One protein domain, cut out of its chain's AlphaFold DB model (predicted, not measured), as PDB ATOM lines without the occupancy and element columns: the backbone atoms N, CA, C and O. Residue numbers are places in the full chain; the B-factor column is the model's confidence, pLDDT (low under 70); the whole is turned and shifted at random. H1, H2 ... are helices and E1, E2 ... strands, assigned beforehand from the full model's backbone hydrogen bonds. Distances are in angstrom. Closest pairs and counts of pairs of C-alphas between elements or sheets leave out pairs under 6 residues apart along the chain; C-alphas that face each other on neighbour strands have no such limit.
ATOM      1  N   VAL A  39     -79.181  14.579-130.223       94.75
ATOM      2  CA  VAL A  39     -79.189  15.411-131.432       94.75
ATOM      3  C   VAL A  39     -77.975  15.107-132.319       94.75
ATOM      4  O   VAL A  39     -78.105  15.033-133.541       94.75
ATOM      5  N   GLU A  40     -76.797  14.881-131.738       94.69
ATOM      6  CA  GLU A  40     -75.589  14.457-132.455       94.69
ATOM      7  C   GLU A  40     -75.772  13.084-133.105       94.69
ATOM      8  O   GLU A  40     -75.375  12.889-134.254       94.69
ATOM      9  N   GLN A  41     -76.409  12.146-132.405       95.44
ATOM     10  CA  GLN A  41     -76.733  10.822-132.924       95.44
ATOM     11  C   GLN A  41     -77.739  10.902-134.073       95.44
ATOM     12  O   GLN A  41     -77.526  10.271-135.109       95.44
ATOM     13  N   LEU A  42     -78.794  11.713-133.944       96.81
ATOM     14  CA  LEU A  42     -79.740  11.965-135.030       96.81
ATOM     15  C   LEU A  42     -79.014  12.516-136.263       96.81
ATOM     16  O   LEU A  42     -79.177  11.969-137.351       96.81
ATOM     17  N   LYS A  43     -78.140  13.519-136.090       95.88
ATOM     18  CA  LYS A  43     -77.315  14.083-137.175       95.88
ATOM     19  C   LYS A  43     -76.401  13.040-137.818       95.88
ATOM     20  O   LYS A  43     -76.318  12.962-139.040       95.88
ATOM     21  N   ALA A  44     -75.723  12.220-137.014       96.50
ATOM     22  CA  ALA A  44     -74.820  11.177-137.506       96.50
ATOM     23  C   ALA A  44     -75.543  10.113-138.352       96.50
ATOM     24  O   ALA A  44     -74.921   9.488-139.210       96.50
ATOM     25  N   ASN A  45     -76.850   9.942-138.137       96.62
ATOM     26  CA  ASN A  45     -77.702   9.009-138.871       96.62
ATOM     27  C   ASN A  45     -78.582   9.691-139.941       96.62
ATOM     28  O   ASN A  45     -79.369   9.012-140.594       96.62
ATOM     29  N   GLY A  46     -78.455  11.009-140.150       96.06
ATOM     30  CA  GLY A  46     -79.266  11.767-141.114       96.06
ATOM     31  C   GLY A  46     -80.753  11.871-140.744       96.06
ATOM     32  O   GLY A  46     -81.609  11.954-141.625       96.06
ATOM     33  N   LEU A  47     -81.065  11.806-139.448       97.25
ATOM     34  CA  LEU A  47     -82.420  11.790-138.892       97.25
ATOM     35  C   LEU A  47     -82.833  13.123-138.259       97.25
ATOM     36  O   LEU A  47     -83.986  13.269-137.869       97.25
ATOM     37  N   GLU A  48     -81.945  14.114-138.174       94.56
ATOM     38  CA  GLU A  48     -82.150  15.373-137.438       94.56
ATOM     39  C   GLU A  48     -83.299  16.243-137.968       94.56
ATOM     40  O   GLU A  48     -83.820  17.099-137.260       94.56
ATOM     41  N   ASN A  49     -83.700  16.020-139.219       91.62
ATOM     42  CA  ASN A  49     -84.846  16.681-139.842       91.62
ATOM     43  C   ASN A  49     -86.069  15.760-139.973       91.62
ATOM     44  O   ASN A  49     -87.117  16.205-140.449       91.62
ATOM     45  N   ILE A  50     -85.936  14.487-139.595       97.88
ATOM     46  CA  ILE A  50     -86.982  13.466-139.678       97.88
ATOM     47  C   ILE A  50     -87.586  13.258-138.293       97.88
ATOM     48  O   ILE A  50     -88.787  13.422-138.135       97.88
ATOM     49  N   VAL A  51     -86.775  12.941-137.293       98.38
ATOM     50  CA  VAL A  51     -87.230  12.719-135.921       98.38
ATOM     51  C   VAL A  51     -87.285  14.054-135.191       98.38
ATOM     52  O   VAL A  51     -86.265  14.736-135.092       98.38
ATOM     53  N   ILE A  52     -88.463  14.435-134.694       98.25
ATOM     54  CA  ILE A  52     -88.651  15.700-133.975       98.25
ATOM     55  C   ILE A  52     -89.435  15.481-132.670       98.25
ATOM     56  O   ILE A  52     -90.293  14.596-132.629       98.25
ATOM     57  N   PRO A  53     -89.182  16.274-131.613       98.19
ATOM     58  CA  PRO A  53     -89.907  16.163-130.354       98.19
ATOM     59  C   PRO A  53     -91.403  16.482-130.488       98.19
ATOM     60  O   PRO A  53     -91.790  17.441-131.164       98.19
ATOM     61  N   HIS A  54     -92.227  15.680-129.817       98.19
ATOM     62  CA  HIS A  54     -93.688  15.791-129.754       98.19
ATOM     63  C   HIS A  54     -94.133  16.672-128.568       98.19
ATOM     64  O   HIS A  54     -93.588  16.541-127.474       98.19
ATOM     65  N   ARG A  55     -95.155  17.520-128.760       96.12
ATOM     66  CA  ARG A  55     -95.838  18.332-127.729       96.12
ATOM     67  C   ARG A  55     -94.951  19.281-126.942       96.12
ATOM     68  O   ARG A  55     -94.948  19.301-125.704       96.12
ATOM     69  N   ILE A  56     -94.224  20.133-127.650       96.69
ATOM     70  CA  ILE A  56     -93.394  21.176-127.032       96.69
ATOM     71  C   ILE A  56     -94.262  22.406-126.723       96.69
ATOM     72  O   ILE A  56     -93.948  23.536-127.085       96.69
ATOM     73  N   ASP A  57     -95.380  22.178-126.034       95.19
ATOM     74  CA  ASP A  57     -96.494  23.125-125.879       95.19
ATOM     75  C   ASP A  57     -96.229  24.283-124.900       95.19
ATOM     76  O   ASP A  57     -97.048  25.192-124.746       95.19
ATOM     77  N   ASP A  58     -95.094  24.265-124.206       93.00
ATOM     78  CA  ASP A  58     -94.758  25.228-123.164       93.00
ATOM     79  C   ASP A  58     -93.316  25.740-123.291       93.00
ATOM     80  O   ASP A  58     -92.479  25.204-124.023       93.00
ATOM     81  N   PHE A  59     -93.027  26.836-122.587       93.50
ATOM     82  CA  PHE A  59     -91.721  27.488-122.656       93.50
ATOM     83  C   PHE A  59     -90.592  26.674-122.019       93.50
ATOM     84  O   PHE A  59     -89.437  26.877-122.390       93.50
ATOM     85  N   GLU A  60     -90.896  25.800-121.061       92.56
ATOM     86  CA  GLU A  60     -89.889  24.991-120.375       92.56
ATOM     87  C   GLU A  60     -89.396  23.889-121.311       92.56
ATOM     88  O   GLU A  60     -88.191  23.797-121.555       92.56
ATOM     89  N   ARG A  61     -90.320  23.162-121.948       94.00
ATOM     90  CA  ARG A  61     -90.010  22.194-123.007       94.00
ATOM     91  C   ARG A  61     -89.325  22.852-124.193       94.00
ATOM     92  O   ARG A  61     -88.324  22.329-124.666       94.00
ATOM     93  N   MET A  62     -89.803  24.015-124.648       94.94
ATOM     94  CA  MET A  62     -89.167  24.754-125.747       94.94
ATOM     95  C   MET A  62     -87.709  25.079-125.422       94.94
ATOM     96  O   MET A  62     -86.811  24.804-126.215       94.94
ATOM     97  N   LYS A  63     -87.458  25.622-124.225       94.38
ATOM     98  CA  LYS A  63     -86.104  25.931-123.768       94.38
ATOM     99  C   LYS A  63     -85.246  24.669-123.702       94.38
ATOM    100  O   LYS A  63     -84.111  24.713-124.164       94.38
ATOM    101  N   MET A  64     -85.780  23.571-123.167       93.94
ATOM    102  CA  MET A  64     -85.088  22.284-123.093       93.94
ATOM    103  C   MET A  64     -84.668  21.801-124.487       93.94
ATOM    104  O   MET A  64     -83.476  21.619-124.728       93.94
ATOM    105  N   VAL A  65     -85.603  21.675-125.436       95.06
ATOM    106  CA  VAL A  65     -85.283  21.159-126.779       95.06
ATOM    107  C   VAL A  65     -84.333  22.087-127.545       95.06
ATOM    108  O   VAL A  65     -83.432  21.606-128.231       95.06
ATOM    109  N   GLN A  66     -84.456  23.409-127.372       94.12
ATOM    110  CA  GLN A  66     -83.511  24.373-127.945       94.12
ATOM    111  C   GLN A  66     -82.107  24.231-127.341       94.12
ATOM    112  O   GLN A  66     -81.122  24.272-128.076       94.12
ATOM    113  N   GLN A  67     -81.993  24.032-126.023       93.12
ATOM    114  CA  GLN A  67     -80.709  23.811-125.347       93.12
ATOM    115  C   GLN A  67     -80.038  22.506-125.782       93.12
ATOM    116  O   GLN A  67     -78.816  22.463-125.894       93.12
ATOM    117  N   MET A  68     -80.828  21.479-126.089       93.00
ATOM    118  CA  MET A  68     -80.342  20.226-126.669       93.00
ATOM    119  C   MET A  68     -79.908  20.363-128.136       93.00
ATOM    120  O   MET A  68     -79.247  19.478-128.670       93.00
ATOM    121  N   GLY A  69     -80.269  21.462-128.804       94.38
ATOM    122  CA  GLY A  69     -79.917  21.722-130.198       94.38
ATOM    123  C   GLY A  69     -80.921  21.195-131.224       94.38
ATOM    124  O   GLY A  69     -80.578  21.117-132.407       94.38
ATOM    125  N   PHE A  70     -82.147  20.850-130.814       96.31
ATOM    126  CA  PHE A  70     -83.231  20.608-131.763       96.31
ATOM    127  C   PHE A  70     -83.620  21.907-132.471       96.31
ATOM    128  O   PHE A  70     -83.789  22.959-131.859       96.31
ATOM    129  N   THR A  71     -83.821  21.807-133.782       96.62
ATOM    130  CA  THR A  71     -84.280  22.911-134.641       96.62
ATOM    131  C   THR A  71     -85.649  22.628-135.253       96.62
ATOM    132  O   THR A  71     -86.032  23.229-136.258       96.62
ATOM    133  N   ALA A  72     -86.358  21.640-134.715       97.94
ATOM    134  CA  ALA A  72     -87.662  21.216-135.183       97.94
ATOM    135  C   ALA A  72     -88.445  20.560-134.049       97.94
ATOM    136  O   ALA A  72     -87.840  19.838-133.265       97.94
ATOM    137  N   TRP A  73     -89.752  20.807-133.972       98.38
ATOM    138  CA  TRP A  73     -90.665  20.188-133.003       98.38
ATOM    139  C   TRP A  73     -92.130  20.409-133.399       98.38
ATOM    140  O   TRP A  73     -92.426  21.133-134.359       98.38
ATOM    141  N   GLU A  74     -93.034  19.769-132.666       98.56
ATOM    142  CA  GLU A  74     -94.483  19.896-132.809       98.56
ATOM    143  C   GLU A  74     -95.128  20.689-131.661       98.56
ATOM    144  O   GLU A  74     -94.576  20.764-130.558       98.56
ATOM    145  N   LEU A  75     -96.260  21.329-131.976       97.94
ATOM    146  CA  LEU A  75     -97.123  22.089-131.078       97.94
ATOM    147  C   LEU A  75     -98.590  21.733-131.313       97.94
ATOM    148  O   LEU A  75     -99.093  21.892-132.433       97.94
ATOM    149  N   ASP A  76     -99.303  21.454-130.228       97.56
ATOM    150  CA  ASP A  76    -100.752  21.374-130.252       97.56
ATOM    151  C   ASP A  76    -101.364  22.783-130.176       97.56
ATOM    152  O   ASP A  76    -101.006  23.614-129.331       97.56
ATOM    153  N   LEU A  77    -102.344  23.069-131.034       97.31
ATOM    154  CA  LEU A  77    -102.992  24.372-131.134       97.31
ATOM    155  C   LEU A  77    -104.516  24.282-131.051       97.31
ATOM    156  O   LEU A  77    -105.181  23.529-131.766       97.31
ATOM    157  N   VAL A  78    -105.095  25.189-130.267       95.69
ATOM    158  CA  VAL A  78    -106.536  25.465-130.266       95.69
ATOM    159  C   VAL A  78    -106.775  26.904-130.700       95.69
ATOM    160  O   VAL A  78    -106.226  27.845-130.123       95.69
ATOM    161  N   PHE A  79    -107.627  27.092-131.705       95.81
ATOM    162  CA  PHE A  79    -108.030  28.410-132.174       95.81
ATOM    163  C   PHE A  79    -109.220  28.953-131.384       95.81
ATOM    164  O   PHE A  79    -110.267  28.310-131.282       95.81
ATOM    165  N   TYR A  80    -109.076  30.171-130.876       93.81
ATOM    166  CA  TYR A  80    -110.127  30.919-130.203       93.81
ATOM    167  C   TYR A  80    -110.513  32.130-131.031       93.81
ATOM    168  O   TYR A  80    -109.655  32.815-131.586       93.81
ATOM    169  N   THR A  81    -111.809  32.418-131.071       91.19
ATOM    170  CA  THR A  81    -112.327  33.644-131.665       91.19
ATOM    171  C   THR A  81    -113.530  34.149-130.881       91.19
ATOM    172  O   THR A  81    -114.431  33.381-130.543       91.19
ATOM    173  N   ASP A  82    -113.535  35.446-130.600       84.00
ATOM    174  CA  ASP A  82    -114.670  36.202-130.078       84.00
ATOM    175  C   ASP A  82    -114.875  37.484-130.906       84.00
ATOM    176  O   ASP A  82    -114.226  37.685-131.933       84.00
ATOM    177  N   SER A  83    -115.801  38.353-130.494       78.50
ATOM    178  CA  SER A  83    -116.138  39.585-131.224       78.50
ATOM    179  C   SER A  83    -115.002  40.615-131.307       78.50
ATOM    180  O   SER A  83    -115.122  41.585-132.054       78.50
ATOM    181  N   SER A  84    -113.922  40.439-130.547       82.75
ATOM    182  CA  SER A  84    -112.824  41.399-130.404       82.75
ATOM    183  C   SER A  84    -111.436  40.813-130.668       82.75
ATOM    184  O   SER A  84    -110.507  41.566-130.965       82.75
ATOM    185  N   LYS A  85    -111.272  39.490-130.557       89.19
ATOM    186  CA  LYS A  85    -109.970  38.832-130.623       89.19
ATOM    187  C   LYS A  85    -110.082  37.444-131.247       89.19
ATOM    188  O   LYS A  85    -110.939  36.651-130.873       89.19
ATOM    189  N   SER A  86    -109.125  37.121-132.112       93.81
ATOM    190  CA  SER A  86    -108.889  35.757-132.585       93.81
ATOM    191  C   SER A  86    -107.419  35.402-132.386       93.81
ATOM    192  O   SER A  86    -106.549  36.241-132.628       93.81
ATOM    193  N   TYR A  87    -107.126  34.204-131.888       95.38
ATOM    194  CA  TYR A  87    -105.759  33.771-131.592       95.38
ATOM    195  C   TYR A  87    -105.650  32.248-131.485       95.38
ATOM    196  O   TYR A  87    -106.608  31.568-131.123       95.38
ATOM    197  N   PHE A  88    -104.453  31.724-131.737       97.00
ATOM    198  CA  PHE A  88    -104.089  30.353-131.379       97.00
ATOM    199  C   PHE A  88    -103.543  30.319-129.953       97.00
ATOM    200  O   PHE A  88    -102.705  31.151-129.593       97.00
ATOM    201  N   SER A  89    -104.003  29.360-129.159       95.31
ATOM    202  CA  SER A  89    -103.442  28.994-127.859       95.31
ATOM    203  C   SER A  89    -102.643  27.704-128.023       95.31
ATOM    204  O   SER A  89    -103.144  26.780-128.660       95.31
ATOM    205  N   VAL A  90    -101.428  27.660-127.472       95.69
ATOM    206  CA  VAL A  90    -100.553  26.479-127.516       95.69
ATOM    207  C   VAL A  90    -100.935  25.537-126.379       95.69
ATOM    208  O   VAL A  90    -100.661  25.834-125.216       95.69
ATOM    209  N   LYS A  91    -101.678  24.480-126.710       89.44
ATOM    210  CA  LYS A  91    -102.167  23.455-125.783       89.44
ATOM    211  C   LYS A  91    -102.862  22.323-126.531       89.44
ATOM    212  O   LYS A  91    -103.654  22.569-127.439       89.44
ATOM    213  N   HIS A  92    -102.728  21.113-126.001       78.75
ATOM    214  CA  HIS A  92    -103.507  19.959-126.453       78.75
ATOM    215  C   HIS A  92    -105.020  20.047-126.161       78.75
ATOM    216  O   HIS A  92    -105.838  19.700-127.010       78.75
ATOM    217  N   ASN A  93    -105.426  20.497-124.962       69.44
ATOM    218  CA  ASN A  93    -106.830  20.476-124.505       69.44
ATOM    219  C   ASN A  93    -107.366  21.871-124.161       69.44
ATOM    220  O   ASN A  93    -106.627  22.752-123.731       69.44
ATOM    221  N   GLN A  94    -108.684  22.074-124.269       61.16
ATOM    222  CA  GLN A  94    -109.312  23.384-124.033       61.16
ATOM    223  C   GLN A  94    -109.278  23.853-122.565       61.16
ATOM    224  O   GLN A  94    -109.431  25.052-122.328       61.16
ATOM    225  N   ASP A  95    -108.993  22.963-121.612       57.88
ATOM    226  CA  ASP A  95    -109.221  23.188-120.177       57.88
ATOM    227  C   ASP A  95    -108.096  23.936-119.439       57.88
ATOM    228  O   ASP A  95    -108.297  24.382-118.308       57.88
ATOM    229  N   SER A  96    -106.918  24.123-120.047       57.72
ATOM    230  CA  SER A  96    -105.847  24.899-119.410       57.72
ATOM    231  C   SER A  96    -106.059  26.407-119.616       57.72
ATOM    232  O   SER A  96    -106.227  26.904-120.736       57.72
ATOM    233  N   THR A  97    -106.074  27.152-118.509       57.91
ATOM    234  CA  THR A  97    -106.299  28.609-118.476       57.91
ATOM    235  C   THR A  97    -105.008  29.433-118.562       57.91
ATOM    236  O   THR A  97    -105.083  30.656-118.615       57.91
ATOM    237  N   GLN A  98    -103.831  28.788-118.604       69.69
ATOM    238  CA  GLN A  98    -102.509  29.442-118.579       69.69
ATOM    239  C   GLN A  98    -101.607  29.098-119.780       69.69
ATOM    240  O   GLN A  98    -100.386  29.170-119.686       69.69
ATOM    241  N   ALA A  99    -102.188  28.725-120.918       86.75
ATOM    242  CA  ALA A  99    -101.421  28.456-122.132       86.75
ATOM    243  C   ALA A  99    -100.973  29.755-122.832       86.75
ATOM    244  O   ALA A  99    -101.795  30.671-122.977       86.75
ATOM    245  N   PRO A 100     -99.721  29.847-123.322       92.56
ATOM    246  CA  PRO A 100     -99.296  30.978-124.136       92.56
ATOM    247  C   PRO A 100    -100.074  31.014-125.455       92.56
ATOM    248  O   PRO A 100    -100.547  29.998-125.977       92.56
ATOM    249  N   THR A 101    -100.205  32.202-126.034       95.75
ATOM    250  CA  THR A 101    -100.627  32.315-127.430       95.75
ATOM    251  C   THR A 101     -99.500  31.858-128.354       95.75
ATOM    252  O   THR A 101     -98.322  32.030-128.038       95.75
ATOM    253  N   LEU A 102     -99.834  31.364-129.547       97.69
ATOM    254  CA  LEU A 102     -98.820  31.006-130.545       97.69
ATOM    255  C   LEU A 102     -97.916  32.201-130.874       97.69
ATOM    256  O   LEU A 102     -96.720  32.042-131.053       97.69
ATOM    257  N   LYS A 103     -98.453  33.426-130.892       97.81
ATOM    258  CA  LYS A 103     -97.640  34.625-131.129       97.81
ATOM    259  C   LYS A 103     -96.578  34.837-130.043       97.81
ATOM    260  O   LYS A 103     -95.456  35.203-130.380       97.81
ATOM    261  N   GLU A 104     -96.934  34.643-128.773       97.25
ATOM    262  CA  GLU A 104     -95.998  34.730-127.641       97.25
ATOM    263  C   GLU A 104     -94.979  33.591-127.665       97.25
ATOM    264  O   GLU A 104     -93.818  33.818-127.327       97.25
ATOM    265  N   TYR A 105     -95.404  32.402-128.103       97.81
ATOM    266  CA  TYR A 105     -94.532  31.255-128.332       97.81
ATOM    267  C   TYR A 105     -93.480  31.558-129.405       97.81
ATOM    268  O   TYR A 105     -92.284  31.562-129.125       97.81
ATOM    269  N   LEU A 106     -93.922  31.916-130.613       98.12
ATOM    270  CA  LEU A 106     -93.047  32.196-131.754       98.12
ATOM    271  C   LEU A 106     -92.102  33.374-131.493       98.12
ATOM    272  O   LEU A 106     -90.974  33.358-131.963       98.12
ATOM    273  N   ALA A 107     -92.498  34.358-130.682       97.81
ATOM    274  CA  ALA A 107     -91.621  35.469-130.300       97.81
ATOM    275  C   ALA A 107     -90.358  35.038-129.523       97.81
ATOM    276  O   ALA A 107     -89.462  35.858-129.321       97.81
ATOM    277  N   LYS A 108     -90.294  33.788-129.050       96.75
ATOM    278  CA  LYS A 108     -89.133  33.204-128.364       96.75
ATOM    279  C   LYS A 108     -88.389  32.157-129.195       96.75
ATOM    280  O   LYS A 108     -87.350  31.673-128.752       96.75
ATOM    281  N   VAL A 109     -88.906  31.808-130.370       96.06
ATOM    282  CA  VAL A 109     -88.256  30.875-131.290       96.06
ATOM    283  C   VAL A 109     -87.140  31.604-132.029       96.06
ATOM    284  O   VAL A 109     -87.329  32.715-132.523       96.06
ATOM    285  N   ASP A 110     -85.978  30.964-132.116       93.69
ATOM    286  CA  ASP A 110     -84.880  31.436-132.953       93.69
ATOM    287  C   ASP A 110     -85.088  30.957-134.398       93.69
ATOM    288  O   ASP A 110     -84.755  29.826-134.765       93.69
ATOM    289  N   PHE A 111     -85.681  31.822-135.222       95.00
ATOM    290  CA  PHE A 111     -85.972  31.520-136.624       95.00
ATOM    291  C   PHE A 111     -84.735  31.488-137.531       95.00
ATOM    292  O   PHE A 111     -84.850  31.004-138.655       95.00
ATOM    293  N   ASP A 112     -83.558  31.923-137.067       93.06
ATOM    294  CA  ASP A 112     -82.326  31.789-137.857       93.06
ATOM    295  C   ASP A 112     -81.885  30.317-137.939       93.06
ATOM    296  O   ASP A 112     -81.296  29.873-138.933       93.06
ATOM    297  N   VAL A 113     -82.211  29.530-136.907       94.25
ATOM    298  CA  VAL A 113     -81.887  28.099-136.840       94.25
ATOM    299  C   VAL A 113     -83.093  27.191-137.056       94.25
ATOM    300  O   VAL A 113     -82.892  26.061-137.505       94.25
ATOM    301  N   GLN A 114     -84.321  27.665-136.810       96.75
ATOM    302  CA  GLN A 114     -85.536  26.863-136.958       96.75
ATOM    303  C   GLN A 114     -85.662  26.262-138.363       96.75
ATOM    304  O   GLN A 114     -85.590  26.959-139.373       96.75
ATOM    305  N   LYS A 115     -85.881  24.947-138.430       96.88
ATOM    306  CA  LYS A 115     -86.055  24.198-139.683       96.88
ATOM    307  C   LYS A 115     -87.478  23.737-139.912       96.88
ATOM    308  O   LYS A 115     -87.884  23.621-141.064       96.88
ATOM    309  N   LYS A 116     -88.223  23.436-138.847       98.00
ATOM    310  CA  LYS A 116     -89.575  22.890-138.984       98.00
ATOM    311  C   LYS A 116     -90.425  23.145-137.745       98.00
ATOM    312  O   LYS A 116     -89.946  22.971-136.634       98.00
ATOM    313  N   LEU A 117     -91.681  23.523-137.922       98.31
ATOM    314  CA  LEU A 117     -92.682  23.565-136.857       98.31
ATOM    315  C   LEU A 117     -93.899  22.783-137.321       98.31
ATOM    316  O   LEU A 117     -94.505  23.128-138.331       98.31
ATOM    317  N   TRP A 118     -94.256  21.722-136.614       98.75
ATOM    318  CA  TRP A 118     -95.508  21.026-136.880       98.75
ATOM    319  C   TRP A 118     -96.593  21.633-136.000       98.75
ATOM    320  O   TRP A 118     -96.465  21.659-134.785       98.75
ATOM    321  N   LEU A 119     -97.620  22.198-136.628       98.69
ATOM    322  CA  LEU A 119     -98.710  22.905-135.969       98.69
ATOM    323  C   LEU A 119     -99.987  22.060-136.081       98.69
ATOM    324  O   LEU A 119    -100.642  22.089-137.126       98.69
ATOM    325  N   ASP A 120    -100.328  21.306-135.036       98.25
ATOM    326  CA  ASP A 120    -101.540  20.480-134.983       98.25
ATOM    327  C   ASP A 120    -102.738  21.299-134.485       98.25
ATOM    328  O   ASP A 120    -102.887  21.585-133.296       98.25
ATOM    329  N   ILE A 121    -103.604  21.728-135.411       97.56
ATOM    330  CA  ILE A 121    -104.738  22.603-135.104       97.56
ATOM    331  C   ILE A 121    -106.015  21.777-134.907       97.56
ATOM    332  O   ILE A 121    -106.705  21.387-135.857       97.56
ATOM    333  N   LYS A 122    -106.401  21.623-133.639       94.81
ATOM    334  CA  LYS A 122    -107.430  20.676-133.173       94.81
ATOM    335  C   LYS A 122    -108.873  21.033-133.518       94.81
ATOM    336  O   LYS A 122    -109.760  20.195-133.388       94.81
ATOM    337  N   ASN A 123    -109.164  22.294-133.841       94.62
ATOM    338  CA  ASN A 123    -110.547  22.782-133.921       94.62
ATOM    339  C   ASN A 123    -110.844  23.693-135.120       94.62
ATOM    340  O   ASN A 123    -111.788  24.493-135.067       94.62
ATOM    341  N   ILE A 124    -110.085  23.569-136.215       94.50
ATOM    342  CA  ILE A 124    -110.473  24.186-137.491       94.50
ATOM    343  C   ILE A 124    -111.813  23.602-137.926       94.50
ATOM    344  O   ILE A 124    -112.038  22.397-137.843       94.50
ATOM    345  N   ASN A 125    -112.713  24.457-138.393       94.50
ATOM    346  CA  ASN A 125    -113.969  24.075-139.016       94.50
ATOM    347  C   ASN A 125    -114.475  25.167-139.961       94.50
ATOM    348  O   ASN A 125    -113.886  26.236-140.093       94.50
ATOM    349  N   THR A 126    -115.593  24.903-140.636       94.00
ATOM    350  CA  THR A 126    -116.150  25.822-141.638       94.00
ATOM    351  C   THR A 126    -116.528  27.191-141.082       94.00
ATOM    352  O   THR A 126    -116.565  28.158-141.840       94.00
ATOM    353  N   THR A 127    -116.809  27.287-139.779       94.38
ATOM    354  CA  THR A 127    -117.262  28.527-139.136       94.38
ATOM    355  C   THR A 127    -116.120  29.448-138.725       94.38
ATOM    356  O   THR A 127    -116.351  30.648-138.643       94.38
ATOM    357  N   ASN A 128    -114.913  28.916-138.492       95.38
ATOM    358  CA  ASN A 128    -113.745  29.697-138.064       95.38
ATOM    359  C   ASN A 128    -112.595  29.705-139.085       95.38
ATOM    360  O   ASN A 128    -111.563  30.325-138.835       95.38
ATOM    361  N   PHE A 129    -112.739  29.009-140.220       96.12
ATOM    362  CA  PHE A 129    -111.661  28.850-141.195       96.12
ATOM    363  C   PHE A 129    -111.100  30.192-141.686       96.12
ATOM    364  O   PHE A 129    -109.886  30.344-141.821       96.12
ATOM    365  N   THR A 130    -111.971  31.170-141.949       95.62
ATOM    366  CA  THR A 130    -111.560  32.493-142.438       95.62
ATOM    367  C   THR A 130    -110.636  33.181-141.437       95.62
ATOM    368  O   THR A 130    -109.575  33.679-141.807       95.62
ATOM    369  N   GLU A 131    -111.001  33.171-140.158       96.62
ATOM    370  CA  GLU A 131    -110.244  33.782-139.072       96.62
ATOM    371  C   GLU A 131    -108.945  33.017-138.792       96.62
ATOM    372  O   GLU A 131    -107.904  33.647-138.603       96.62
ATOM    373  N   VAL A 132    -108.977  31.679-138.823       97.38
ATOM    374  CA  VAL A 132    -107.784  30.816-138.728       97.38
ATOM    375  C   VAL A 132    -106.776  31.204-139.803       97.38
ATOM    376  O   VAL A 132    -105.619  31.484-139.497       97.38
ATOM    377  N   LYS A 133    -107.226  31.280-141.060       97.50
ATOM    378  CA  LYS A 133    -106.380  31.644-142.194       97.50
ATOM    379  C   LYS A 133    -105.790  33.046-142.033       97.50
ATOM    380  O   LYS A 133    -104.586  33.214-142.187       97.50
ATOM    381  N   LEU A 134    -106.612  34.037-141.679       97.06
ATOM    382  CA  LEU A 134    -106.142  35.408-141.453       97.06
ATOM    383  C   LEU A 134    -105.072  35.479-140.354       97.06
ATOM    384  O   LEU A 134    -104.108  36.234-140.483       97.06
ATOM    385  N   GLN A 135    -105.216  34.693-139.283       98.00
ATOM    386  CA  GLN A 135    -104.206  34.631-138.229       98.00
ATOM    387  C   GLN A 135    -102.929  33.920-138.688       98.00
ATOM    388  O   GLN A 135    -101.843  34.416-138.397       98.00
ATOM    389  N   LEU A 136    -103.029  32.820-139.442       98.38
ATOM    390  CA  LEU A 136    -101.863  32.160-140.041       98.38
ATOM    391  C   LEU A 136    -101.098  33.104-140.978       98.38
ATOM    392  O   LEU A 136     -99.886  33.231-140.845       98.38
ATOM    393  N   ASP A 137    -101.792  33.825-141.862       98.31
ATOM    394  CA  ASP A 137    -101.169  34.782-142.787       98.31
ATOM    395  C   ASP A 137    -100.502  35.951-142.041       98.31
ATOM    396  O   ASP A 137     -99.406  36.385-142.394       98.31
ATOM    397  N   SER A 138    -101.127  36.444-140.969       98.06
ATOM    398  CA  SER A 138    -100.540  37.473-140.102       98.06
ATOM    399  C   SER A 138     -99.250  36.990-139.429       98.06
ATOM    400  O   SER A 138     -98.251  37.713-139.389       98.06
ATOM    401  N   LEU A 139     -99.240  35.751-138.929       98.38
ATOM    402  CA  LEU A 139     -98.050  35.147-138.331       98.38
ATOM    403  C   LEU A 139     -96.969  34.849-139.378       98.38
ATOM    404  O   LEU A 139     -95.791  35.046-139.096       98.38
ATOM    405  N   ASP A 140     -97.347  34.454-140.592       98.56
ATOM    406  CA  ASP A 140     -96.424  34.259-141.713       98.56
ATOM    407  C   ASP A 140     -95.710  35.558-142.110       98.56
ATOM    408  O   ASP A 140     -94.497  35.572-142.316       98.56
ATOM    409  N   VAL A 141     -96.419  36.692-142.127       98.12
ATOM    410  CA  VAL A 141     -95.795  38.001-142.376       98.12
ATOM    411  C   VAL A 141     -94.692  38.301-141.356       98.12
ATOM    412  O   VAL A 141     -93.641  38.819-141.744       98.12
ATOM    413  N   LEU A 142     -94.921  37.964-140.082       97.69
ATOM    414  CA  LEU A 142     -94.003  38.240-138.975       97.69
ATOM    415  C   LEU A 142     -92.830  37.257-138.898       97.69
ATOM    416  O   LEU A 142     -91.716  37.680-138.606       97.69
ATOM    417  N   TYR A 143     -93.081  35.973-139.152       97.81
ATOM    418  CA  TYR A 143     -92.155  34.887-138.814       97.81
ATOM    419  C   TYR A 143     -91.784  33.978-139.992       97.81
ATOM    420  O   TYR A 143     -91.058  33.011-139.796       97.81
ATOM    421  N   LYS A 144     -92.281  34.257-141.206       97.44
ATOM    422  CA  LYS A 144     -92.064  33.427-142.409       97.44
ATOM    423  C   LYS A 144     -92.462  31.967-142.196       97.44
ATOM    424  O   LYS A 144     -91.766  31.043-142.603       97.44
ATOM    425  N   LEU A 145     -93.597  31.760-141.528       98.06
ATOM    426  CA  LEU A 145     -94.057  30.434-141.133       98.06
ATOM    427  C   LEU A 145     -94.198  29.469-142.306       98.06
ATOM    428  O   LEU A 145     -93.916  28.296-142.113       98.06
ATOM    429  N   LYS A 146     -94.574  29.911-143.509       97.56
ATOM    430  CA  LYS A 146     -94.684  29.009-144.671       97.56
ATOM    431  C   LYS A 146     -93.381  28.284-145.012       97.56
ATOM    432  O   LYS A 146     -93.442  27.194-145.572       97.56
ATOM    433  N   ASP A 147     -92.229  28.844-144.641       97.19
ATOM    434  CA  ASP A 147     -90.921  28.241-144.915       97.19
ATOM    435  C   ASP A 147     -90.603  27.066-143.972       97.19
ATOM    436  O   ASP A 147     -89.755  26.233-144.293       97.19
ATOM    437  N   VAL A 148     -91.276  26.981-142.817       97.62
ATOM    438  CA  VAL A 148     -90.971  25.998-141.760       97.62
ATOM    439  C   VAL A 148     -92.189  25.210-141.267       97.62
ATOM    440  O   VAL A 148     -92.025  24.155-140.658       97.62
ATOM    441  N   ALA A 149     -93.409  25.694-141.481       98.25
ATOM    442  CA  ALA A 149     -94.599  25.169-140.830       98.25
ATOM    443  C   ALA A 149     -95.270  24.041-141.623       98.25
ATOM    444  O   ALA A 149     -95.508  24.151-142.826       98.25
ATOM    445  N   ILE A 150     -95.660  22.993-140.904       98.62
ATOM    446  CA  ILE A 150     -96.628  21.981-141.327       98.62
ATOM    447  C   ILE A 150     -97.942  22.325-140.634       98.62
ATOM    448  O   ILE A 150     -97.972  22.414-139.410       98.62
ATOM    449  N   ILE A 151     -99.016  22.523-141.395       98.44
ATOM    450  CA  ILE A 151    -100.353  22.768-140.849       98.44
ATOM    451  C   ILE A 151    -101.131  21.462-140.850       98.44
ATOM    452  O   ILE A 151    -101.534  20.983-141.913       98.44
ATOM    453  N   GLU A 152    -101.356  20.907-139.668       98.38
ATOM    454  CA  GLU A 152    -102.148  19.703-139.487       98.38
ATOM    455  C   GLU A 152    -103.573  20.014-139.025       98.38
ATOM    456  O   GLU A 152    -103.810  20.912-138.216       98.38
ATOM    457  N   SER A 153    -104.535  19.259-139.561       96.88
ATOM    458  CA  SER A 153    -105.895  19.187-139.032       96.88
ATOM    459  C   SER A 153    -106.598  17.913-139.504       96.88
ATOM    460  O   SER A 153    -106.315  17.397-140.588       96.88
ATOM    461  N   ASP A 154    -107.571  17.436-138.728       94.50
ATOM    462  CA  ASP A 154    -108.499  16.369-139.125       94.50
ATOM    463  C   ASP A 154    -109.722  16.897-139.900       94.50
ATOM    464  O   ASP A 154    -110.603  16.134-140.320       94.50
ATOM    465  N   ASN A 155    -109.795  18.219-140.097       93.19
ATOM    466  CA  ASN A 155    -110.949  18.843-140.709       93.19
ATOM    467  C   ASN A 155    -111.129  18.396-142.166       93.19
ATOM    468  O   ASN A 155    -110.185  18.383-142.950       93.19
ATOM    469  N   ARG A 156    -112.374  18.103-142.555       92.69
ATOM    470  CA  ARG A 156    -112.755  17.614-143.894       92.69
ATOM    471  C   ARG A 156    -113.287  18.685-144.852       92.69
ATOM    472  O   ARG A 156    -113.729  18.370-145.954       92.69
ATOM    473  N   THR A 157    -113.281  19.956-144.460       90.25
ATOM    474  CA  THR A 157    -113.776  21.050-145.303       90.25
ATOM    475  C   THR A 157    -112.932  21.206-146.564       90.25
ATOM    476  O   THR A 157    -111.702  21.110-146.528       90.25
ATOM    477  N   VAL A 158    -113.594  21.532-147.675       91.25
ATOM    478  CA  VAL A 158    -112.943  21.914-148.940       91.25
ATOM    479  C   VAL A 158    -112.169  23.229-148.821       91.25
ATOM    480  O   VAL A 158    -111.287  23.498-149.630       91.25
ATOM    481  N   GLN A 159    -112.454  24.048-147.799       94.69
ATOM    482  CA  GLN A 159    -111.737  25.306-147.576       94.69
ATOM    483  C   GLN A 159    -110.249  25.086-147.268       94.69
ATOM    484  O   GLN A 159    -109.453  25.952-147.611       94.69
ATOM    485  N   MET A 160    -109.844  23.916-146.746       95.81
ATOM    486  CA  MET A 160    -108.424  23.580-146.543       95.81
ATOM    487  C   MET A 160    -107.603  23.693-147.837       95.81
ATOM    488  O   MET A 160    -106.431  24.062-147.782       95.81
ATOM    489  N   ALA A 161    -108.228  23.497-149.007       96.25
ATOM    490  CA  ALA A 161    -107.575  23.690-150.301       96.25
ATOM    491  C   ALA A 161    -107.073  25.120-150.540       96.25
ATOM    492  O   ALA A 161    -106.184  25.314-151.369       96.25
ATOM    493  N   LEU A 162    -107.620  26.116-149.836       97.00
ATOM    494  CA  LEU A 162    -107.147  27.498-149.895       97.00
ATOM    495  C   LEU A 162    -105.772  27.650-149.237       97.00
ATOM    496  O   LEU A 162    -104.941  28.370-149.778       97.00
ATOM    497  N   LEU A 163    -105.500  26.943-148.134       97.00
ATOM    498  CA  LEU A 163    -104.169  26.952-147.515       97.00
ATOM    499  C   LEU A 163    -103.138  26.341-148.471       97.00
ATOM    500  O   LEU A 163    -102.125  26.972-148.769       97.00
ATOM    501  N   SER A 164    -103.446  25.170-149.036       94.25
ATOM    502  CA  SER A 164    -102.578  24.502-150.013       94.25
ATOM    503  C   SER A 164    -102.325  25.366-151.258       94.25
ATOM    504  O   SER A 164    -101.211  25.414-151.772       94.25
ATOM    505  N   ALA A 165    -103.343  26.090-151.743       95.69
ATOM    506  CA  ALA A 165    -103.211  27.000-152.886       95.69
ATOM    507  C   ALA A 165    -102.339  28.236-152.595       95.69
ATOM    508  O   ALA A 165    -101.853  28.872-153.530       95.69
ATOM    509  N   GLU A 166    -102.132  28.569-151.322       96.38
ATOM    510  CA  GLU A 166    -101.318  29.699-150.866       96.38
ATOM    511  C   GLU A 166     -99.948  29.273-150.323       96.38
ATOM    512  O   GLU A 166     -99.303  30.017-149.577       96.38
ATOM    513  N   ASN A 167     -99.487  28.094-150.755       96.06
ATOM    514  CA  ASN A 167     -98.186  27.504-150.442       96.06
ATOM    515  C   ASN A 167     -97.983  27.134-148.967       96.06
ATOM    516  O   ASN A 167     -96.845  26.965-148.540       96.06
ATOM    517  N   TRP A 168     -99.055  26.972-148.188       97.88
ATOM    518  CA  TRP A 168     -98.935  26.287-146.903       97.88
ATOM    519  C   TRP A 168     -98.703  24.793-147.134       97.88
ATOM    520  O   TRP A 168     -99.399  24.168-147.940       97.88
ATOM    521  N   HIS A 169     -97.763  24.202-146.396       97.81
ATOM    522  CA  HIS A 169     -97.620  22.751-146.353       97.81
ATOM    523  C   HIS A 169     -98.677  22.169-145.412       97.81
ATOM    524  O   HIS A 169     -98.645  22.407-144.207       97.81
ATOM    525  N   THR A 170     -99.641  21.435-145.966       97.56
ATOM    526  CA  THR A 170    -100.809  20.931-145.236       97.56
ATOM    527  C   THR A 170    -100.736  19.419-145.040       97.56
ATOM    528  O   THR A 170    -100.424  18.666-145.969       97.56
ATOM    529  N   ALA A 171    -101.049  18.968-143.827       97.94
ATOM    530  CA  ALA A 171    -101.168  17.567-143.450       97.94
ATOM    531  C   ALA A 171    -102.611  17.270-143.035       97.94
ATOM    532  O   ALA A 171    -103.153  17.895-142.127       97.94
ATOM    533  N   TYR A 172    -103.250  16.318-143.713       98.12
ATOM    534  CA  TYR A 172    -104.526  15.791-143.236       98.12
ATOM    535  C   TYR A 172    -104.260  14.704-142.191       98.12
ATOM    536  O   TYR A 172    -103.669  13.675-142.534       98.12
ATOM    537  N   TYR A 173    -104.721  14.923-140.960       97.69
ATOM    538  CA  TYR A 173    -104.648  13.944-139.875       97.69
ATOM    539  C   TYR A 173    -105.610  12.790-140.134       97.69
ATOM    540  O   TYR A 173    -106.803  12.998-140.367       97.69
ATOM    541  N   LEU A 174    -105.112  11.555-140.081       97.19
ATOM    542  CA  LEU A 174    -105.922  10.346-140.186       97.19
ATOM    543  C   LEU A 174    -106.458   9.965-138.798       97.19
ATOM    544  O   LEU A 174    -105.680   9.521-137.954       97.19
ATOM    545  N   PRO A 175    -107.787  10.004-138.571       92.25
ATOM    546  CA  PRO A 175    -108.375   9.464-137.351       92.25
ATOM    547  C   PRO A 175    -108.052   7.971-137.202       92.25
ATOM    548  O   PRO A 175    -108.585   7.133-137.936       92.25
ATOM    549  N   TRP A 237     -96.455   9.916-135.914       98.38
ATOM    550  CA  TRP A 237     -95.996   9.904-134.533       98.38
ATOM    551  C   TRP A 237     -95.876   8.466-134.050       98.38
ATOM    552  O   TRP A 237     -96.698   7.617-134.405       98.38
ATOM    553  N   ASP A 238     -94.845   8.205-133.253       98.25
ATOM    554  CA  ASP A 238     -94.596   6.910-132.632       98.25
ATOM    555  C   ASP A 238     -94.430   7.095-131.127       98.25
ATOM    556  O   ASP A 238     -93.379   7.501-130.640       98.25
ATOM    557  N   LEU A 239     -95.504   6.809-130.390       96.44
ATOM    558  CA  LEU A 239     -95.515   6.923-128.931       96.44
ATOM    559  C   LEU A 239     -94.944   5.677-128.239       96.44
ATOM    560  O   LEU A 239     -94.969   5.608-127.014       96.44
ATOM    561  N   SER A 240     -94.488   4.673-129.000       96.88
ATOM    562  CA  SER A 240     -93.815   3.489-128.453       96.88
ATOM    563  C   SER A 240     -92.303   3.677-128.291       96.88
ATOM    564  O   SER A 240     -91.649   2.851-127.652       96.88
ATOM    565  N   LEU A 241     -91.762   4.759-128.856       97.88
ATOM    566  CA  LEU A 241     -90.372   5.180-128.732       97.88
ATOM    567  C   LEU A 241     -90.261   6.402-127.810       97.88
ATOM    568  O   LEU A 241     -91.238   7.121-127.605       97.88
ATOM    569  N   ASP A 242     -89.055   6.656-127.309       96.75
ATOM    570  CA  ASP A 242     -88.742   7.796-126.446       96.75
ATOM    571  C   ASP A 242     -87.347   8.341-126.798       96.75
ATOM    572  O   ASP A 242     -86.391   7.570-126.916       96.75
ATOM    573  N   LEU A 243     -87.211   9.658-126.992       95.88
ATOM    574  CA  LEU A 243     -85.919  10.295-127.281       95.88
ATOM    575  C   LEU A 243     -84.926  10.208-126.112       95.88
ATOM    576  O   LEU A 243     -83.723  10.349-126.338       95.88
ATOM    577  N   GLY A 244     -85.405   9.965-124.892       93.12
ATOM    578  CA  GLY A 244     -84.585   9.697-123.713       93.12
ATOM    579  C   GLY A 244     -83.996   8.284-123.662       93.12
ATOM    580  O   GLY A 244     -83.138   8.013-122.819       93.12
ATOM    581  N   ASP A 245     -84.406   7.374-124.552       93.88
ATOM    582  CA  ASP A 245     -83.857   6.022-124.585       93.88
ATOM    583  C   ASP A 245     -82.397   6.012-125.064       93.88
ATOM    584  O   ASP A 245     -82.074   6.404-126.186       93.88
ATOM    585  N   THR A 246     -81.506   5.425-124.259       91.00
ATOM    586  CA  THR A 246     -80.076   5.264-124.610       91.00
ATOM    587  C   THR A 246     -79.834   4.496-125.914       91.00
ATOM    588  O   THR A 246     -78.808   4.691-126.562       91.00
ATOM    589  N   ASN A 247     -80.773   3.640-126.322       94.25
ATOM    590  CA  ASN A 247     -80.744   2.897-127.581       94.25
ATOM    591  C   ASN A 247     -81.819   3.364-128.579       94.25
ATOM    592  O   ASN A 247     -82.224   2.590-129.448       94.25
ATOM    593  N   PHE A 248     -82.269   4.622-128.480       96.44
ATOM    594  CA  PHE A 248     -83.293   5.193-129.358       96.44
ATOM    595  C   PHE A 248     -83.003   4.945-130.846       96.44
ATOM    596  O   PHE A 248     -83.875   4.474-131.570       96.44
ATOM    597  N   ILE A 249     -81.773   5.214-131.309       97.31
ATOM    598  CA  ILE A 249     -81.412   5.069-132.730       97.31
ATOM    599  C   ILE A 249     -81.595   3.629-133.216       97.31
ATOM    600  O   ILE A 249     -82.139   3.416-134.296       97.31
ATOM    601  N   GLU A 250     -81.168   2.642-132.426       97.38
ATOM    602  CA  GLU A 250     -81.336   1.224-132.757       97.38
ATOM    603  C   GLU A 250     -82.826   0.881-132.868       97.38
ATOM    604  O   GLU A 250     -83.273   0.425-133.922       97.38
ATOM    605  N   LYS A 251     -83.614   1.224-131.838       97.88
ATOM    606  CA  LYS A 251     -85.066   0.996-131.824       97.88
ATOM    607  C   LYS A 251     -85.784   1.680-132.988       97.88
ATOM    608  O   LYS A 251     -86.720   1.107-133.546       97.88
ATOM    609  N   TYR A 252     -85.372   2.893-133.358       98.25
ATOM    610  CA  TYR A 252     -85.941   3.637-134.479       98.25
ATOM    611  C   TYR A 252     -85.647   2.946-135.813       98.25
ATOM    612  O   TYR A 252     -86.551   2.756-136.624       98.25
ATOM    613  N   LEU A 253     -84.398   2.536-136.051       97.62
ATOM    614  CA  LEU A 253     -83.997   1.902-137.312       97.62
ATOM    615  C   LEU A 253     -84.631   0.518-137.519       97.62
ATOM    616  O   LEU A 253     -84.756   0.071-138.660       97.62
ATOM    617  N   GLU A 254     -85.065  -0.143-136.446       97.50
ATOM    618  CA  GLU A 254     -85.839  -1.388-136.505       97.50
ATOM    619  C   GLU A 254     -87.296  -1.187-136.957       97.50
ATOM    620  O   GLU A 254     -87.956  -2.146-137.379       97.50
ATOM    621  N   GLN A 255     -87.811   0.046-136.917       97.75
ATOM    622  CA  GLN A 255     -89.193   0.320-137.290       97.75
ATOM    623  C   GLN A 255     -89.426   0.150-138.792       97.75
ATOM    624  O   GLN A 255     -88.678   0.631-139.643       97.75
ATOM    625  N   HIS A 256     -90.553  -0.470-139.143       93.75
ATOM    626  CA  HIS A 256     -90.900  -0.794-140.535       93.75
ATOM    627  C   HIS A 256     -91.050   0.442-141.439       93.75
ATOM    628  O   HIS A 256     -91.004   0.329-142.667       93.75
ATOM    629  N   TYR A 257     -91.294   1.607-140.840       96.81
ATOM    630  CA  TYR A 257     -91.462   2.878-141.535       96.81
ATOM    631  C   TYR A 257     -90.153   3.676-141.655       96.81
ATOM    632  O   TYR A 257     -90.107   4.610-142.453       96.81
ATOM    633  N   ALA A 258     -89.086   3.322-140.925       97.12
ATOM    634  CA  ALA A 258     -87.854   4.119-140.857       97.12
ATOM    635  C   ALA A 258     -87.145   4.255-142.215       97.12
ATOM    636  O   ALA A 258     -86.555   5.288-142.523       97.12
ATOM    637  N   ALA A 259     -87.246   3.229-143.064       95.94
ATOM    638  CA  ALA A 259     -86.689   3.238-144.417       95.94
ATOM    639  C   ALA A 259     -87.653   3.796-145.487       95.94
ATOM    640  O   ALA A 259     -87.294   3.852-146.669       95.94
ATOM    641  N   ASP A 260     -88.886   4.180-145.130       97.81
ATOM    642  CA  ASP A 260     -89.842   4.698-146.108       97.81
ATOM    643  C   ASP A 260     -89.506   6.142-146.486       97.81
ATOM    644  O   ASP A 260     -89.745   7.090-145.746       97.81
ATOM    645  N   SER A 261     -89.023   6.320-147.715       96.75
ATOM    646  CA  SER A 261     -88.682   7.629-148.280       96.75
ATOM    647  C   SER A 261     -89.820   8.664-148.283       96.75
ATOM    648  O   SER A 261     -89.540   9.859-148.432       96.75
ATOM    649  N   ARG A 262     -91.090   8.245-148.157       98.12
ATOM    650  CA  ARG A 262     -92.235   9.159-148.036       98.12
ATOM    651  C   ARG A 262     -92.388   9.718-146.628       98.12
ATOM    652  O   ARG A 262     -92.982  10.784-146.512       98.12
ATOM    653  N   ILE A 263     -91.845   9.066-145.600       98.31
ATOM    654  CA  ILE A 263     -91.805   9.587-144.231       98.31
ATOM    655  C   ILE A 263     -90.813  10.750-144.190       98.31
ATOM    656  O   ILE A 263     -89.627  10.599-144.480       98.31
ATOM    657  N   LYS A 264     -91.324  11.947-143.897       98.38
ATOM    658  CA  LYS A 264     -90.542  13.194-143.820       98.38
ATOM    659  C   LYS A 264     -90.447  13.758-142.415       98.38
ATOM    660  O   LYS A 264     -89.601  14.619-142.180       98.38
ATOM    661  N   THR A 265     -91.318  13.305-141.519       98.56
ATOM    662  CA  THR A 265     -91.277  13.661-140.105       98.56
ATOM    663  C   THR A 265     -91.860  12.527-139.266       98.56
ATOM    664  O   THR A 265     -92.873  11.955-139.664       98.56
ATOM    665  N   VAL A 266     -91.256  12.248-138.115       98.75
ATOM    666  CA  VAL A 266     -91.747  11.346-137.075       98.75
ATOM    667  C   VAL A 266     -91.698  12.095-135.744       98.75
ATOM    668  O   VAL A 266     -90.628  12.549-135.343       98.75
ATOM    669  N   LEU A 267     -92.844  12.254-135.090       98.75
ATOM    670  CA  LEU A 267     -92.939  12.818-133.747       98.75
ATOM    671  C   LEU A 267     -92.627  11.736-132.723       98.75
ATOM    672  O   LEU A 267     -93.272  10.684-132.737       98.75
ATOM    673  N   ILE A 268     -91.679  12.017-131.836       98.44
ATOM    674  CA  ILE A 268     -91.292  11.127-130.740       98.44
ATOM    675  C   ILE A 268     -91.391  11.905-129.415       98.44
ATOM    676  O   ILE A 268     -90.975  13.067-129.373       98.44
ATOM    677  N   PRO A 269     -91.956  11.314-128.348       96.81
ATOM    678  CA  PRO A 269     -91.894  11.864-126.994       96.81
ATOM    679  C   PRO A 269     -90.464  12.163-126.516       96.81
ATOM    680  O   PRO A 269     -89.503  11.537-126.966       96.81
TER     681      PRO A 269
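What this domain is: This is residues 39 to 175 and 237 to 269 of the 270 residues of an uncharacterized protein of Bacteroidetes bacterium (UniProt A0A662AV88). A strongly twisted sheet of five strands has helices H3, H4 and H5 over one face; near one end of it a small sheet of E1 and E7 is partly face to face with it, strands crossed. Helices H1 and H6 lie beyond that small sheet at one end of the elongated outline, and the E2 to E3 hairpin reaches toward the other end. The printed part has 170 residues, with six named helices and seven named strands in the order H1 E1 H2 E2 E3 H3 E4 H4 E5 H5 E6 H6 E7, class mixed. The large sheet is mixed, ordered E3 E2 E4 E5 E6. The whole is compact, with a radius of gyration of the C-alphas of 16.3 A and spans of 51 by 32 by 31 A.

Where its parts are: H1 is residues 39 to 44, beginning at C-alpha 39 (-79.189, 15.411, -131.432). E1 is 51 to 53, H2 59 to 67, E2 72 to 81 with 27.8 A, E3 86 to 90, H3 102 to 106 and E4 116 to 121 with 15.7 A. H4 is 129 to 143, 20.6 A long, from C-alpha 129 (-111.661, 28.850, -141.195). E5 is 149 to 153, H5 160 to 165, E6 169 to 173, H6 248 to 253 and E7 263 to 268, ending at C-alpha 268 (-91.292, 11.127, -130.740).

How they stand to each other: E2 and E3 form an antiparallel hairpin, with N 80 and O 87 2.8 A apart. E2 and E4 are parallel, with N 75 and O 118 at 2.8 A; E4 and E5 are parallel, with N 119 and O 150 at 2.8 A; E5 and E6 are parallel, with N 151 and O 169 at 2.8 A. E4, H4, E5 and E5, H5, E6 are strand-helix-strand units, parallel neighbour strands with a helix between, both with right-handed crossovers. H4 and H5 make two layers with the sheet, on one face of it. H4 is over E3 at a height over the sheet of 5.1 A and runs across the strands, at 87 degrees to E3 on the local plane; Tyr 87 and Gln 135 have the closest C-alphas of E3 and H4, 6.9 A. H3, on the same face, is over E3 at 8.5 A. H5 is over E6. H2 only grazes the sheet, with residues 62 to 66. E1 and E7 are parallel, with N 52 and O 266 at 2.9 A; their sheet and the large one form a sandwich, two sheets face to face, the parts that face each other being 9.5 A apart centre to centre, with the strands of the one at 71 degrees to those of the other. H1 and H6 are close but not clearly touching, the closest C-alphas being those of Gln 41 and Ile 249, 7.4 A. In the six helices every O i to N i+4 pair is within hydrogen-bond range.

The domain as a whole: The C-alphas farthest apart are those of Ser 83 and Glu 250, 51.8 A. Residues 176 to 236 are not printed; C-alphas 175 and 237 are 12.7 A apart across the cut. The link E3 to H3, 11 residues, is long. Residues 93 to 98 have pLDDT under 70.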